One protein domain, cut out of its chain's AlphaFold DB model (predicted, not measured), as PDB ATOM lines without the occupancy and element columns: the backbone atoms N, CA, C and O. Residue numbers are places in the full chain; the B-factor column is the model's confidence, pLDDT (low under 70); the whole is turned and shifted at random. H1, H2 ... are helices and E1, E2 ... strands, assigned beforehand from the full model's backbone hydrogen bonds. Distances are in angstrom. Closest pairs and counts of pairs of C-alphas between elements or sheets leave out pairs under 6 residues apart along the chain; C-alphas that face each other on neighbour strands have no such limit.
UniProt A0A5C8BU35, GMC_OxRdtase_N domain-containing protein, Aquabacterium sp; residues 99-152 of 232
ATOM      1  N   THR A  99     178.265 198.358 177.334       93.69
ATOM      2  CA  THR A  99     179.707 198.236 177.576       93.69
ATOM      3  C   THR A  99     180.269 197.058 176.791       93.69
ATOM      4  O   THR A  99     179.856 195.921 177.005       93.69
ATOM      5  N   VAL A 100     181.240 197.307 175.911       95.56
ATOM      6  CA  VAL A 100     182.010 196.238 175.255       95.56
ATOM      7  C   VAL A 100     182.940 195.585 176.273       95.56
ATOM      8  O   VAL A 100     183.663 196.284 176.978       95.56
ATOM      9  N   THR A 101     182.927 194.255 176.339       94.56
ATOM     10  CA  THR A 101     183.741 193.476 177.285       94.56
ATOM     11  C   THR A 101     184.776 192.587 176.604       94.56
ATOM     12  O   THR A 101     185.769 192.246 177.234       94.56
ATOM     13  N   ASP A 102     184.571 192.211 175.338       96.56
ATOM     14  CA  ASP A 102     185.541 191.422 174.568       96.56
ATOM     15  C   ASP A 102     185.358 191.637 173.057       96.56
ATOM     16  O   ASP A 102     184.275 192.007 172.587       96.56
ATOM     17  N   ILE A 103     186.417 191.387 172.288       97.69
ATOM     18  CA  ILE A 103     186.424 191.456 170.823       97.69
ATOM     19  C   ILE A 103     187.048 190.169 170.290       97.69
ATOM     20  O   ILE A 103     188.238 189.934 170.460       97.69
ATOM     21  N   VAL A 104     186.256 189.361 169.591       97.12
ATOM     22  CA  VAL A 104     186.653 188.028 169.124       97.12
ATOM     23  C   VAL A 104     186.678 187.993 167.593       97.12
ATOM     24  O   VAL A 104     185.615 188.102 166.974       97.12
ATOM     25  N   PRO A 105     187.852 187.841 166.952       97.25
ATOM     26  CA  PRO A 105     187.934 187.603 165.513       97.25
ATOM     27  C   PRO A 105     187.188 186.324 165.112       97.25
ATOM     28  O   PRO A 105     187.237 185.314 165.812       97.25
ATOM     29  N   LEU A 106     186.507 186.366 163.974       96.56
ATOM     30  CA  LEU A 106     185.803 185.238 163.374       96.56
ATOM     31  C   LEU A 106     186.583 184.713 162.163       96.56
ATOM     32  O   LEU A 106     187.369 185.436 161.550       96.56
ATOM     33  N   ALA A 107     186.336 183.454 161.793       95.94
ATOM     34  CA  ALA A 107     187.021 182.795 160.677       95.94
ATOM     35  C   ALA A 107     186.786 183.485 159.317       95.94
ATOM     36  O   ALA A 107     187.624 183.399 158.429       95.94
ATOM     37  N   ASP A 108     185.671 184.203 159.169       95.38
ATOM     38  CA  ASP A 108     185.297 184.928 157.950       95.38
ATOM     39  C   ASP A 108     185.875 186.355 157.866       95.38
ATOM     40  O   ASP A 108     185.459 187.156 157.027       95.38
ATOM     41  N   GLY A 109     186.812 186.701 158.756       93.69
ATOM     42  CA  GLY A 109     187.472 188.006 158.792       93.69
ATOM     43  C   GLY A 109     186.668 189.117 159.473       93.69
ATOM     44  O   GLY A 109     187.135 190.256 159.527       93.69
ATOM     45  N   ARG A 110     185.476 188.827 160.012       97.31
ATOM     46  CA  ARG A 110     184.722 189.760 160.867       97.31
ATOM     47  C   ARG A 110     185.164 189.650 162.327       97.31
ATOM     48  O   ARG A 110     185.921 188.765 162.705       97.31
ATOM     49  N   CYS A 111     184.635 190.527 163.172       96.94
ATOM     50  CA  CYS A 111     184.783 190.464 164.620       96.94
ATOM     51  C   CYS A 111     183.413 190.368 165.286       96.94
ATOM     52  O   CYS A 111     182.494 191.122 164.955       96.94
ATOM     53  N   ARG A 112     183.299 189.482 166.270       96.88
ATOM     54  CA  ARG A 112     182.216 189.462 167.249       96.88
ATOM     55  C   ARG A 112     182.586 190.378 168.417       96.88
ATOM     56  O   ARG A 112     183.641 190.217 169.019       96.88
ATOM     57  N   VAL A 113     181.717 191.325 168.740       96.94
ATOM     58  CA  VAL A 113     181.877 192.297 169.823       96.94
ATOM     59  C   VAL A 113     180.932 191.909 170.951       96.94
ATOM     60  O   VAL A 113     179.712 192.030 170.823       96.94
ATOM     61  N   VAL A 114     181.503 191.399 172.038       94.75
ATOM     62  CA  VAL A 114     180.757 190.948 173.214       94.75
ATOM     63  C   VAL A 114     180.434 192.158 174.076       94.75
ATOM     64  O   VAL A 114     181.302 192.998 174.325       94.75
ATOM     65  N   VAL A 115     179.180 192.259 174.512       93.50
ATOM     66  CA  VAL A 115     178.683 193.419 175.251       93.50
ATOM     67  C   VAL A 115     177.921 193.015 176.504       93.50
ATOM     68  O   VAL A 115     177.285 191.963 176.564       93.50
ATOM     69  N   ARG A 116     177.930 193.915 177.483       90.00
ATOM     70  CA  ARG A 116     177.079 193.901 178.669       90.00
ATOM     71  C   ARG A 116     176.186 195.139 178.654       90.00
ATOM     72  O   ARG A 116     176.667 196.223 178.329       90.00
ATOM     73  N   VAL A 117     174.910 194.982 179.003       85.25
ATOM     74  CA  VAL A 117     173.937 196.085 179.040       85.25
ATOM     75  C   VAL A 117     173.501 196.352 180.472       85.25
ATOM     76  O   VAL A 117     173.151 195.427 181.201       85.25
ATOM     77  N   GLY A 118     173.544 197.621 180.877       77.31
ATOM     78  CA  GLY A 118     173.191 198.031 182.235       77.31
ATOM     79  C   GLY A 118     174.041 197.359 183.328       77.31
ATOM     80  O   GLY A 118     175.221 197.034 183.140       77.31
ATOM     81  N   ARG A 119     173.437 197.179 184.509       70.44
ATOM     82  CA  ARG A 119     174.051 196.508 185.675       70.44
ATOM     83  C   ARG A 119     173.837 194.994 185.694       70.44
ATOM     84  O   ARG A 119     174.439 194.308 186.519       70.44
ATOM     85  N   GLU A 120     172.999 194.473 184.808       61.41
ATOM     86  CA  GLU A 120     172.668 193.055 184.778       61.41
ATOM     87  C   GLU A 120     173.756 192.238 184.071       61.41
ATOM     88  O   GLU A 120     174.427 192.694 183.141       61.41
ATOM     89  N   LYS A 121     173.948 190.998 184.533       55.41
ATOM     90  CA  LYS A 121     174.867 190.024 183.918       55.41
ATOM     91  C   LYS A 121     174.271 189.344 182.679       55.41
ATOM     92  O   LYS A 121     174.958 188.543 182.049       55.41
ATOM     93  N   VAL A 122     173.014 189.629 182.336       54.81
ATOM     94  CA  VAL A 122     172.352 189.040 181.169       54.81
ATOM     95  C   VAL A 122     172.877 189.746 179.919       54.81
ATOM     96  O   VAL A 122     172.544 190.895 179.633       54.81
ATOM     97  N   GLY A 123     173.787 189.081 179.208       60.22
ATOM     98  CA  GLY A 123     174.396 189.615 177.994       60.22
ATOM     99  C   GLY A 123     173.358 189.799 176.888       60.22
ATOM    100  O   GLY A 123     172.593 188.882 176.588       60.22
ATOM    101  N   ARG A 124     173.351 190.969 176.237       66.00
ATOM    102  CA  ARG A 124     172.723 191.092 174.914       66.00
ATOM    103  C   ARG A 124     173.489 190.228 173.903       66.00
ATOM    104  O   ARG A 124     174.686 189.990 174.095       66.00
ATOM    105  N   PRO A 125     172.843 189.793 172.806       70.00
ATOM    106  CA  PRO A 125     173.557 189.151 171.715       70.00
ATOM    107  C   PRO A 125     174.691 190.058 171.222       70.00
ATOM    108  O   PRO A 125     174.534 191.273 171.096       70.00
ATOM    109  N   ALA A 126     175.852 189.452 170.979       82.12
ATOM    110  CA  ALA A 126     177.034 190.149 170.502       82.12
ATOM    111  C   ALA A 126     176.781 190.809 169.136       82.12
ATOM    112  O   ALA A 126     176.094 190.246 168.281       82.12
ATOM    113  N   TYR A 127     177.391 191.970 168.899       93.94
ATOM    114  CA  TYR A 127     177.392 192.581 167.569       93.94
ATOM    115  C   TYR A 127     178.424 191.887 166.682       93.94
ATOM    116  O   TYR A 127     179.458 191.432 167.163       93.94
ATOM    117  N   VAL A 128     178.179 191.830 165.375       96.38
ATOM    118  CA  VAL A 128     179.173 191.359 164.401       96.38
ATOM    119  C   VAL A 128     179.498 192.498 163.449       96.38
ATOM    120  O   VAL A 128     178.603 193.066 162.827       96.38
ATOM    121  N   ALA A 129     180.780 192.827 163.324       96.88
ATOM    122  CA  ALA A 129     181.252 193.936 162.506       96.88
ATOM    123  C   ALA A 129     182.455 193.523 161.653       96.88
ATOM    124  O   ALA A 129     183.296 192.741 162.083       96.88
ATOM    125  N   ARG A 130     182.568 194.078 160.440       97.38
ATOM    126  CA  ARG A 130     183.759 193.895 159.584       97.38
ATOM    127  C   ARG A 130     184.975 194.671 160.091       97.38
ATOM    128  O   ARG A 130     186.104 194.283 159.839       97.38
ATOM    129  N   LYS A 131     184.740 195.800 160.758       97.25
ATOM    130  CA  LYS A 131     185.771 196.673 161.318       97.25
ATOM    131  C   LYS A 131     185.336 197.100 162.712       97.25
ATOM    132  O   LYS A 131     184.168 197.429 162.907       97.25
ATOM    133  N   VAL A 132     186.278 197.108 163.648       97.62
ATOM    134  CA  VAL A 132     186.069 197.572 165.023       97.62
ATOM    135  C   VAL A 132     187.048 198.708 165.279       97.62
ATOM    136  O   VAL A 132     188.254 198.531 165.124       97.62
ATOM    137  N   ILE A 133     186.524 199.872 165.649       98.12
ATOM    138  CA  ILE A 133     187.314 201.035 166.057       98.12
ATOM    139  C   ILE A 133     187.140 201.165 167.567       98.12
ATOM    140  O   ILE A 133     186.020 201.327 168.047       98.12
ATOM    141  N   VAL A 134     188.236 201.065 168.319       97.94
ATOM    142  CA  VAL A 134     188.205 201.169 169.784       97.94
ATOM    143  C   VAL A 134     188.508 202.608 170.187       97.94
ATOM    144  O   VAL A 134     189.601 203.105 169.935       97.94
ATOM    145  N   ALA A 135     187.527 203.270 170.805       97.69
ATOM    146  CA  ALA A 135     187.594 204.672 171.220       97.69
ATOM    147  C   ALA A 135     187.038 204.878 172.647       97.69
ATOM    148  O   ALA A 135     186.327 205.840 172.921       97.69
ATOM    149  N   ALA A 136     187.347 203.962 173.570       97.19
ATOM    150  CA  ALA A 136     186.799 203.931 174.935       97.19
ATOM    151  C   ALA A 136     187.557 204.842 175.932       97.19
ATOM    152  O   ALA A 136     187.655 204.540 177.121       97.19
ATOM    153  N   GLY A 137     188.161 205.930 175.443       95.94
ATOM    154  CA  GLY A 137     189.123 206.731 176.208       95.94
ATOM    155  C   GLY A 137     190.401 205.952 176.555       95.94
ATOM    156  O   GLY A 137     190.546 204.783 176.196       95.94
ATOM    157  N   VAL A 138     191.352 206.593 177.245       95.31
ATOM    158  CA  VAL A 138     192.653 205.970 177.566       95.31
ATOM    159  C   VAL A 138     192.470 204.740 178.456       95.31
ATOM    160  O   VAL A 138     192.912 203.653 178.095       95.31
ATOM    161  N   VAL A 139     191.777 204.902 179.588       94.88
ATOM    162  CA  VAL A 139     191.583 203.830 180.575       94.88
ATOM    163  C   VAL A 139     190.783 202.675 179.976       94.88
ATOM    164  O   VAL A 139     191.266 201.548 179.973       94.88
ATOM    165  N   GLY A 140     189.610 202.952 179.397       97.19
ATOM    166  CA  GLY A 140     188.743 201.905 178.852       97.19
ATOM    167  C   GLY A 140     189.359 201.163 177.665       97.19
ATOM    168  O   GLY A 140     189.197 199.952 177.548       97.19
ATOM    169  N   THR A 141     190.116 201.851 176.803       97.94
ATOM    170  CA  THR A 141     190.805 201.200 175.674       97.94
ATOM    171  C   THR A 141     191.930 200.291 176.158       97.94
ATOM    172  O   THR A 141     192.042 199.158 175.688       97.94
ATOM    173  N   VAL A 142     192.764 200.766 177.092       97.50
ATOM    174  CA  VAL A 142     193.859 199.959 177.648       97.50
ATOM    175  C   VAL A 142     193.309 198.752 178.399       97.50
ATOM    176  O   VAL A 142     193.834 197.657 178.207       97.50
ATOM    177  N   ASP A 143     192.254 198.933 179.192       97.38
ATOM    178  CA  ASP A 143     191.603 197.860 179.943       97.38
ATOM    179  C   ASP A 143     191.023 196.788 179.008       97.38
ATOM    180  O   ASP A 143     191.462 195.635 179.043       97.38
ATOM    181  N   LEU A 144     190.151 197.175 178.067       98.19
ATOM    182  CA  LEU A 144     189.527 196.251 177.113       98.19
ATOM    183  C   LEU A 144     190.565 195.465 176.304       98.19
ATOM    184  O   LEU A 144     190.486 194.242 176.197       98.19
ATOM    185  N   LEU A 145     191.555 196.147 175.726       98.38
ATOM    186  CA  LEU A 145     192.552 195.487 174.882       98.38
ATOM    187  C   LEU A 145     193.529 194.626 175.697       98.38
ATOM    188  O   LEU A 145     193.977 193.582 175.217       98.38
ATOM    189  N   SER A 146     193.831 195.013 176.941       98.06
ATOM    190  CA  SER A 146     194.612 194.177 177.860       98.06
ATOM    191  C   SER A 146     193.832 192.933 178.269       98.06
ATOM    192  O   SER A 146     194.420 191.851 178.316       98.06
ATOM    193  N   HIS A 147     192.522 193.052 178.498       98.25
ATOM    194  CA  HIS A 147     191.634 191.920 178.740       98.25
ATOM    195  C   HIS A 147     191.626 190.956 177.545       98.25
ATOM    196  O   HIS A 147     191.944 189.778 177.718       98.25
ATOM    197  N   CYS A 148     191.391 191.467 176.330       98.50
ATOM    198  CA  CYS A 148     191.390 190.676 175.092       98.50
ATOM    199  C   CYS A 148     192.714 189.911 174.885       98.50
ATOM    200  O   CYS A 148     192.738 188.773 174.415       98.50
ATOM    201  N   ARG A 149     193.852 190.521 175.248       98.56
ATOM    202  CA  ARG A 149     195.186 189.910 175.109       98.56
ATOM    203  C   ARG A 149     195.513 188.915 176.221       98.56
ATOM    204  O   ARG A 149     196.112 187.869 175.965       98.56
ATOM    205  N   ASN A 150     195.228 189.270 177.471       98.12
ATOM    206  CA  ASN A 150     195.778 188.577 178.637       98.12
ATOM    207  C   ASN A 150     194.791 187.601 179.272       98.12
ATOM    208  O   ASN A 150     195.243 186.574 179.770       98.12
ATOM    209  N   VAL A 151     193.494 187.916 179.243       97.75
ATOM    210  CA  VAL A 151     192.445 187.176 179.954       97.75
ATOM    211  C   VAL A 151     191.687 186.273 178.992       97.75
ATOM    212  O   VAL A 151     191.861 185.061 179.054       97.75
ATOM    213  N   SER A 152     190.912 186.838 178.059       97.44
ATOM    214  CA  SER A 152     190.123 186.034 177.113       97.44
ATOM    215  C   SER A 152     190.974 185.398 176.011       97.44
ATOM    216  O   SER A 152     190.550 184.431 175.384       97.44
TER     217      SER A 152
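What this domain is: This is residues 99 to 152 of the 232 residues of the protein "GMC_OxRdtase_N domain-containing protein" of Aquabacterium sp (UniProt A0A5C8BU35). A small antiparallel sheet, ordered E1 - E2 - E3, has one helix, H1, packed on it at edge strand E1. The strands form a meander, each the antiparallel neighbour of the one before. The printed part has 54 residues with three named strands followed by one named helix, class mixed. It is compact, with a radius of gyration of the C-alphas of 11.3 A and spans of 31 by 25 by 20 A.

How they stand to each other: Look first at the hairpin of E1, residues 99 to 105, and E2, residues 111 to 117: N 101 and O 114 are within hydrogen-bond range at 2.9 A. E2 and E3, residues 127 to 129, form another hairpin, with N 113 and O 127 at 2.8 A. H1, residues 137 to 150, is on the sheet; its closest C-alphas to E1 are those of Cys 148 and Asp 102, 5.9 A apart. In H1 every O i to N i+4 pair is within hydrogen-bond range.

Where its parts are: Find C-alpha 99 at (179.707, 198.236, 177.576); E1 runs 18.1 A from there. E2 spans 18.9 A and E3 6.5 A. H1 runs 19.5 A to C-alpha 150 at (195.778, 188.577, 178.637).

The domain as a whole: The printed part has no cut and no long link. Residues 120 to 124 have pLDDT under 70.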